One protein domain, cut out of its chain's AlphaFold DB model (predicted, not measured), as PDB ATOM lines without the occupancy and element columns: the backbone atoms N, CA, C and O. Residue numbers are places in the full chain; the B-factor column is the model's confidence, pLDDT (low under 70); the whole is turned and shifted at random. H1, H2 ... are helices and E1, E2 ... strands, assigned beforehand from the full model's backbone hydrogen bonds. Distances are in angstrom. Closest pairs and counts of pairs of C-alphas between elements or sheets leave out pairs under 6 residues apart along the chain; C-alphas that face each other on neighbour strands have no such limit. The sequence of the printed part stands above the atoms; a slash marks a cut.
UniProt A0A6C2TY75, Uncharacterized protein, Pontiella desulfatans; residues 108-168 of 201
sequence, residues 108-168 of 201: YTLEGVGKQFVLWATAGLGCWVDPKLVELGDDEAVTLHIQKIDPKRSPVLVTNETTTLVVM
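AT A GLANCE: This is residues 108 to 168 of the 201 residues of an uncharacterized protein of Pontiella desulfatans (UniProt A0A6C2TY75). One twisted sheet of four antiparallel strands has a single helix, H1, over the E1 and E2 part of one face, while the opposite face is bare. Beside the helix, residues 125 to 140, with no named element, loop past the E3 and E4 part of that same face. The printed part has 61 residues, in the order E1, H1, E2, E3, E4, and the sheet runs E1, E2, E3, E4. The class is mixed, helices and strands; the whole is compact, with a radius of gyration of the C-alphas of 10.2 A and spans of 28 by 21 by 16 A.

HOW THE PARTS SIT: Start at E1, residues 108 to 113, an edge strand antiparallel to E2, residues 141 to 147; N 110 and O 144 are 2.9 A apart, within hydrogen-bond range. H1, residues 114 to 124, is on the sheet at a height of 9.0 A, over E2 and only just not over E1, with 9 and 2 of its 11 C-alphas falling on them. It runs along the strands, at 22 degrees to E2 on the local plane; its closest C-alphas to E2 are Gly 114 and Ala 141, 6.2 A. In H1, 6 of 7 O i to N i+4 pairs are within hydrogen-bond range. E2, E3, residues 156 to 159, and E4, residues 163 to 167, form a meander, each strand the antiparallel neighbour of the one before, in two hairpins; look for N 145 and O 157 at 2.8 A, and N 158 and O 165 at 2.8 A. E1 and E4 are apart.

IN THESE COORDINATES: Find C-alpha 108 at (133.112, 118.444, 101.968), where E1 begins its 16.2 A. H1 covers 16.0 A from C-alpha 114 at (142.950, 130.501, 110.161). E2 is 20.2 A long, E3 10.1 A, and E4 12.9 A, ending at C-alpha 167 (148.281, 118.640, 103.592).

THE WHOLE: The C-alphas farthest apart, Asp 139 and Ile 149, are 29.6 A apart. The link H1 to E2, 16 residues, is long. The printed part has no cut, and no printed residue is under 70 in pLDDT.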
ATOM      1  N   TYR A 108     133.559 117.452 100.995       95.75
ATOM      2  CA  TYR A 108     133.112 118.444 101.968       95.75
ATOM      3  C   TYR A 108     133.835 119.755 101.683       95.75
ATOM      4  O   TYR A 108     135.064 119.767 101.658       95.75
ATOM      5  N   THR A 109     133.076 120.834 101.508       96.56
ATOM      6  CA  THR A 109     133.604 122.188 101.316       96.56
ATOM      7  C   THR A 109     133.142 123.053 102.478       96.56
ATOM      8  O   THR A 109     131.944 123.131 102.749       96.56
ATOM      9  N   LEU A 110     134.091 123.653 103.189       97.19
ATOM     10  CA  LEU A 110     133.847 124.446 104.392       97.19
ATOM     11  C   LEU A 110     134.614 125.763 104.297       97.19
ATOM     12  O   LEU A 110     135.772 125.770 103.894       97.19
ATOM     13  N   GLU A 111     134.000 126.862 104.709       97.69
ATOM     14  CA  GLU A 111     134.645 128.177 104.761       97.69
ATOM     15  C   GLU A 111     134.918 128.572 106.208       97.69
ATOM     16  O   GLU A 111     134.111 128.305 107.103       97.69
ATOM     17  N   GLY A 112     136.065 129.199 106.444       96.75
ATOM     18  CA  GLY A 112     136.448 129.647 107.772       96.75
ATOM     19  C   GLY A 112     137.752 130.426 107.770       96.75
ATOM     20  O   GLY A 112     138.230 130.869 106.727       96.75
ATOM     21  N   VAL A 113     138.307 130.628 108.963       96.62
ATOM     22  CA  VAL A 113     139.456 131.514 109.162       96.62
ATOM     23  C   VAL A 113     140.523 130.822 109.993       96.62
ATOM     24  O   VAL A 113     140.262 130.296 111.077       96.62
ATOM     25  N   GLY A 114     141.737 130.855 109.462       93.56
ATOM     26  CA  GLY A 114     142.950 130.501 110.161       93.56
ATOM     27  C   GLY A 114     143.173 129.010 110.363       93.56
ATOM     28  O   GLY A 114     142.391 128.126 110.005       93.56
ATOM     29  N   LYS A 115     144.314 128.729 110.984       94.50
ATOM     30  CA  LYS A 115     144.806 127.376 111.224       94.50
ATOM     31  C   LYS A 115     143.876 126.539 112.099       94.50
ATOM     32  O   LYS A 115     143.661 125.368 111.805       94.50
ATOM     33  N   GLN A 116     143.333 127.113 113.174       94.38
ATOM     34  CA  GLN A 116     142.499 126.362 114.122       94.38
ATOM     35  C   GLN A 116     141.208 125.857 113.485       94.38
ATOM     36  O   GLN A 116     140.818 124.716 113.725       94.38
ATOM     37  N   PHE A 117     140.595 126.663 112.613       96.31
ATOM     38  CA  PHE A 117     139.447 126.235 111.824       96.31
ATOM     39  C   PHE A 117     139.765 124.974 111.015       96.31
ATOM     40  O   PHE A 117     139.030 123.994 111.113       96.31
ATOM     41  N   VAL A 118     140.887 124.969 110.283       96.06
ATOM     42  CA  VAL A 118     141.316 123.806 109.492       96.06
ATOM     43  C   VAL A 118     141.471 122.576 110.383       96.06
ATOM     44  O   VAL A 118     140.895 121.538 110.077       96.06
ATOM     45  N   LEU A 119     142.182 122.697 111.508       95.12
ATOM     46  CA  LEU A 119     142.433 121.574 112.418       95.12
ATOM     47  C   LEU A 119     141.147 120.987 113.009       95.12
ATOM     48  O   LEU A 119     141.002 119.767 113.086       95.12
ATOM     49  N   TRP A 120     140.210 121.835 113.434       94.31
ATOM     50  CA  TRP A 120     138.945 121.378 114.007       94.31
ATOM     51  C   TRP A 120     138.025 120.768 112.958       94.31
ATOM     52  O   TRP A 120     137.430 119.719 113.207       94.31
ATOM     53  N   ALA A 121     137.929 121.385 111.783       95.50
ATOM     54  CA  ALA A 121     137.084 120.898 110.704       95.50
ATOM     55  C   ALA A 121     137.581 119.555 110.150       95.50
ATOM     56  O   ALA A 121     136.778 118.638 109.969       95.50
ATOM     57  N   THR A 122     138.894 119.391 109.941       94.38
ATOM     58  CA  THR A 122     139.452 118.103 109.506       94.38
ATOM     59  C   THR A 122     139.206 117.027 110.563       94.38
ATOM     60  O   THR A 122     138.682 115.961 110.233       94.38
ATOM     61  N   ALA A 123     139.490 117.318 111.840       91.19
ATOM     62  CA  ALA A 123     139.287 116.376 112.942       91.19
ATOM     63  C   ALA A 123     137.817 115.948 113.080       91.19
ATOM     64  O   ALA A 123     137.527 114.759 113.210       91.19
ATOM     65  N   GLY A 124     136.883 116.902 112.991       89.62
ATOM     66  CA  GLY A 124     135.443 116.642 113.041       89.62
ATOM     67  C   GLY A 124     134.938 115.756 111.899       89.62
ATOM     68  O   GLY A 124     133.951 115.045 112.065       89.62
ATOM     69  N   LEU A 125     135.642 115.743 110.765       90.62
ATOM     70  CA  LEU A 125     135.349 114.899 109.604       90.62
ATOM     71  C   LEU A 125     136.210 113.624 109.548       90.62
ATOM     72  O   LEU A 125     136.237 112.932 108.531       90.62
ATOM     73  N   GLY A 126     136.907 113.292 110.640       87.06
ATOM     74  CA  GLY A 126     137.713 112.077 110.758       87.06
ATOM     75  C   GLY A 126     139.021 112.107 109.962       87.06
ATOM     76  O   GLY A 126     139.632 111.055 109.768       87.06
ATOM     77  N   CYS A 127     139.449 113.288 109.514       91.44
ATOM     78  CA  CYS A 127     140.725 113.537 108.859       91.44
ATOM     79  C   CYS A 127     141.684 114.202 109.855       91.44
ATOM     80  O   CYS A 127     141.518 115.356 110.247       91.44
ATOM     81  N   TRP A 128     142.704 113.480 110.297       91.31
ATOM     82  CA  TRP A 128     143.673 114.027 111.243       91.31
ATOM     83  C   TRP A 128     144.840 114.613 110.472       91.31
ATOM     84  O   TRP A 128     145.353 113.965 109.572       91.31
ATOM     85  N   VAL A 129     145.278 115.818 110.815       93.75
ATOM     86  CA  VAL A 129     146.445 116.463 110.198       93.75
ATOM     87  C   VAL A 129     147.402 116.910 111.294       93.75
ATOM     88  O   VAL A 129     146.970 117.308 112.375       93.75
ATOM     89  N   ASP A 130     148.707 116.834 111.036       93.06
ATOM     90  CA  ASP A 130     149.702 117.370 111.966       93.06
ATOM     91  C   ASP A 130     149.586 118.906 111.980       93.06
ATOM     92  O   ASP A 130     149.764 119.538 110.931       93.06
ATOM     93  N   PRO A 131     149.332 119.542 113.143       92.62
ATOM     94  CA  PRO A 131     149.267 120.993 113.244       92.62
ATOM     95  C   PRO A 131     150.503 121.691 112.696       92.62
ATOM     96  O   PRO A 131     150.396 122.795 112.173       92.62
ATOM     97  N   LYS A 132     151.687 121.078 112.772       92.50
ATOM     98  CA  LYS A 132     152.915 121.663 112.227       92.50
ATOM     99  C   LYS A 132     152.884 121.781 110.713       92.50
ATOM    100  O   LYS A 132     153.589 122.636 110.203       92.50
ATOM    101  N   LEU A 133     152.088 120.965 110.017       94.12
ATOM    102  CA  LEU A 133     152.004 120.971 108.559       94.12
ATOM    103  C   LEU A 133     151.095 122.080 108.012       94.12
ATOM    104  O   LEU A 133     151.281 122.495 106.870       94.12
ATOM    105  N   VAL A 134     150.184 122.612 108.825       94.75
ATOM    106  CA  VAL A 134     149.285 123.707 108.440       94.75
ATOM    107  C   VAL A 134     149.994 125.055 108.645       94.75
ATOM    108  O   VAL A 134     149.927 125.641 109.731       94.75
ATOM    109  N   GLU A 135     150.708 125.523 107.614       90.31
ATOM    110  CA  GLU A 135     151.239 126.898 107.541       90.31
ATOM    111  C   GLU A 135     150.132 127.825 107.050       90.31
ATOM    112  O   GLU A 135     149.990 128.037 105.849       90.31
ATOM    113  N   LEU A 136     149.332 128.342 107.974       91.19
ATOM    114  CA  LEU A 136     148.362 129.412 107.750       91.19
ATOM    115  C   LEU A 136     148.473 130.379 108.926       91.19
ATOM    116  O   LEU A 136     148.621 129.940 110.070       91.19
ATOM    117  N   GLY A 137     148.406 131.673 108.646       86.69
ATOM    118  CA  GLY A 137     148.201 132.708 109.645       86.69
ATOM    119  C   GLY A 137     146.819 132.590 110.283       86.69
ATOM    120  O   GLY A 137     145.888 132.041 109.692       86.69
ATOM    121  N   ASP A 138     146.685 133.111 111.499       84.75
ATOM    122  CA  ASP A 138     145.446 132.994 112.276       84.75
ATOM    123  C   ASP A 138     144.276 133.780 111.661       84.75
ATOM    124  O   ASP A 138     143.128 133.387 111.842       84.75
ATOM    125  N   ASP A 139     144.567 134.815 110.866       88.12
ATOM    126  CA  ASP A 139     143.575 135.676 110.208       88.12
ATOM    127  C   ASP A 139     143.363 135.339 108.714       88.12
ATOM    128  O   ASP A 139     142.666 136.061 108.001       88.12
ATOM    129  N   GLU A 140     143.978 134.266 108.196       91.81
ATOM    130  CA  GLU A 140     143.828 133.886 106.784       91.81
ATOM    131  C   GLU A 140     142.443 133.261 106.537       91.81
ATOM    132  O   GLU A 140     142.163 132.150 106.991       91.81
ATOM    133  N   ALA A 141     141.574 133.953 105.794       95.56
ATOM    134  CA  ALA A 141     140.308 133.391 105.324       95.56
ATOM    135  C   ALA A 141     140.563 132.312 104.261       95.56
ATOM    136  O   ALA A 141     141.334 132.524 103.318       95.56
ATOM    137  N   VAL A 142     139.934 131.147 104.423       97.06
ATOM    138  CA  VAL A 142     140.195 129.966 103.598       97.06
ATOM    139  C   VAL A 142     138.944 129.131 103.341       97.06
ATOM    140  O   VAL A 142     138.029 129.045 104.162       97.06
ATOM    141  N   THR A 143     138.963 128.432 102.213       98.12
ATOM    142  CA  THR A 143     138.058 127.336 101.880       98.12
ATOM    143  C   THR A 143     138.800 126.013 102.045       98.12
ATOM    144  O   THR A 143     139.857 125.795 101.453       98.12
ATOM    145  N   LEU A 144     138.242 125.124 102.852       97.81
ATOM    146  CA  LEU A 144     138.741 123.793 103.151       97.81
ATOM    147  C   LEU A 144     137.957 122.749 102.352       97.81
ATOM    148  O   LEU A 144     136.728 122.739 102.379       97.81
ATOM    149  N   HIS A 145     138.677 121.833 101.710       97.50
ATOM    150  CA  HIS A 145     138.143 120.740 100.907       97.50
ATOM    151  C   HIS A 145     138.661 119.403 101.433       97.50
ATOM    152  O   HIS A 145     139.872 119.158 101.465       97.50
ATOM    153  N   ILE A 146     137.744 118.521 101.832       96.19
ATOM    154  CA  ILE A 146     138.054 117.186 102.363       96.19
ATOM    155  C   ILE A 146     137.290 116.141 101.557       96.19
ATOM    156  O   ILE A 146     136.076 116.240 101.382       96.19
ATOM    157  N   GLN A 147     137.991 115.112 101.083       94.50
ATOM    158  CA  GLN A 147     137.355 114.016 100.354       94.50
ATOM    159  C   GLN A 147     136.490 113.180 101.303       94.50
ATOM    160  O   GLN A 147     136.950 112.743 102.357       94.50
ATOM    161  N   LYS A 148     135.235 112.920 100.919       92.94
ATOM    162  CA  LYS A 148     134.317 112.050 101.679       92.94
ATOM    163  C   LYS A 148     134.741 110.586 101.617       92.94
ATOM    164  O   LYS A 148     134.466 109.822 102.538       92.94
ATOM    165  N   ILE A 149     135.376 110.198 100.512       89.38
ATOM    166  CA  ILE A 149     135.896 108.850 100.299       89.38
ATOM    167  C   ILE A 149     137.261 108.763 100.981       89.38
ATOM    168  O   ILE A 149     138.209 109.431 100.577       89.38
ATOM    169  N   ASP A 150     137.330 107.937 102.022       86.44
ATOM    170  CA  ASP A 150     138.528 107.700 102.833       86.44
ATOM    171  C   ASP A 150     139.258 108.995 103.270       86.44
ATOM    172  O   ASP A 150     140.403 109.255 102.874       86.44
ATOM    173  N   PRO A 151     138.615 109.829 104.111       85.81
ATOM    174  CA  PRO A 151     139.189 111.090 104.591       85.81
ATOM    175  C   PRO A 151     140.499 110.906 105.375       85.81
ATOM    176  O   PRO A 151     141.256 111.856 105.540       85.81
ATOM    177  N   LYS A 152     140.796 109.690 105.853       87.81
ATOM    178  CA  LYS A 152     142.017 109.371 106.608       87.81
ATOM    179  C   LYS A 152     143.250 109.217 105.717       87.81
ATOM    180  O   LYS A 152     144.364 109.269 106.227       87.81
ATOM    181  N   ARG A 153     143.064 109.000 104.411       87.81
ATOM    182  CA  ARG A 153     144.155 108.774 103.445       87.81
ATOM    183  C   ARG A 153     144.203 109.796 102.321       87.81
ATOM    184  O   ARG A 153     145.222 109.907 101.645       87.81
ATOM    185  N   SER A 154     143.121 110.536 102.129       92.00
ATOM    186  CA  SER A 154     143.027 111.549 101.088       92.00
ATOM    187  C   SER A 154     143.630 112.880 101.555       92.00
ATOM    188  O   SER A 154     143.364 113.291 102.686       92.00
ATOM    189  N   PRO A 155     144.414 113.579 100.711       94.19
ATOM    190  CA  PRO A 155     144.944 114.894 101.045       94.19
ATOM    191  C   PRO A 155     143.833 115.896 101.355       94.19
ATOM    192  O   PRO A 155     142.779 115.907 100.713       94.19
ATOM    193  N   VAL A 156     144.113 116.777 102.307       96.00
ATOM    194  CA  VAL A 156     143.300 117.954 102.595       96.00
ATOM    195  C   VAL A 156     143.770 119.090 101.707       96.00
ATOM    196  O   VAL A 156     144.971 119.347 101.620       96.00
ATOM    197  N   LEU A 157     142.830 119.786 101.078       97.81
ATOM    198  CA  LEU A 157     143.113 120.970 100.279       97.81
ATOM    199  C   LEU A 157     142.541 122.204 100.966       97.81
ATOM    200  O   LEU A 157     141.367 122.247 101.310       97.81
ATOM    201  N   VAL A 158     143.377 123.217 101.134       97.81
ATOM    202  CA  VAL A 158     143.006 124.533 101.635       97.81
ATOM    203  C   VAL A 158     143.314 125.552 100.549       97.81
ATOM    204  O   VAL A 158     144.420 125.577 100.013       97.81
ATOM    205  N   THR A 159     142.343 126.388 100.210       97.38
ATOM    206  CA  THR A 159     142.470 127.385  99.145       97.38
ATOM    207  C   THR A 159     141.960 128.740  99.596       97.38
ATOM    208  O   THR A 159     140.987 128.818 100.337       97.38
ATOM    209  N   ASN A 160     142.560 129.805  99.083       95.25
ATOM    210  CA  ASN A 160     141.953 131.134  99.019       95.25
ATOM    211  C   ASN A 160     142.305 131.773  97.662       95.25
ATOM    212  O   ASN A 160     142.778 131.082  96.761       95.25
ATOM    213  N   GLU A 161     142.083 133.077  97.501       92.12
ATOM    214  CA  GLU A 161     142.342 133.791  96.241       92.12
ATOM    215  C   GLU A 161     143.790 133.666  95.742       92.12
ATOM    216  O   GLU A 161     144.049 133.697  94.536       92.12
ATOM    217  N   THR A 162     144.746 133.520  96.662       92.81
ATOM    218  CA  THR A 162     146.177 133.569  96.339       92.81
ATOM    219  C   THR A 162     146.958 132.331  96.744       92.81
ATOM    220  O   THR A 162     148.060 132.148  96.237       92.81
ATOM    221  N   THR A 163     146.403 131.483  97.607       95.44
ATOM    222  CA  THR A 163     147.080 130.344  98.226       95.44
ATOM    223  C   THR A 163     146.372 129.047  97.878       95.44
ATOM    224  O   THR A 163     145.151 128.930  97.953       95.44
ATOM    225  N   THR A 164     147.169 128.036  97.556       97.56
ATOM    226  CA  THR A 164     146.775 126.627  97.576       97.56
ATOM    227  C   THR A 164     147.702 125.894  98.533       97.56
ATOM    228  O   THR A 164     148.917 125.935  98.375       97.56
ATOM    229  N   LEU A 165     147.138 125.224  99.531       97.94
ATOM    230  CA  LEU A 165     147.851 124.409 100.506       97.94
ATOM    231  C   LEU A 165     147.268 122.997 100.480       97.94
ATOM    232  O   LEU A 165     146.076 122.800 100.682       97.94
ATOM    233  N   VAL A 166     148.121 122.008 100.252       97.94
ATOM    234  CA  VAL A 166     147.783 120.588 100.331       97.94
ATOM    235  C   VAL A 166     148.491 119.995 101.538       97.94
ATOM    236  O   VAL A 166     149.700 120.169 101.696       97.94
ATOM    237  N   VAL A 167     147.752 119.281 102.384       97.31
ATOM    238  CA  VAL A 167     148.281 118.640 103.592       97.31
ATOM    239  C   VAL A 167     147.906 117.168 103.588       97.31
ATOM    240  O   VAL A 167     146.733 116.814 103.459       97.31
ATOM    241  N   MET A 168     148.904 116.300 103.740       95.44
ATOM    242  CA  MET A 168     148.661 114.872 103.894       95.44
ATOM    243  C   MET A 168     148.071 114.577 105.279       95.44
ATOM    244  O   MET A 168     148.570 115.109 106.278       95.44
TER     245      MET A 168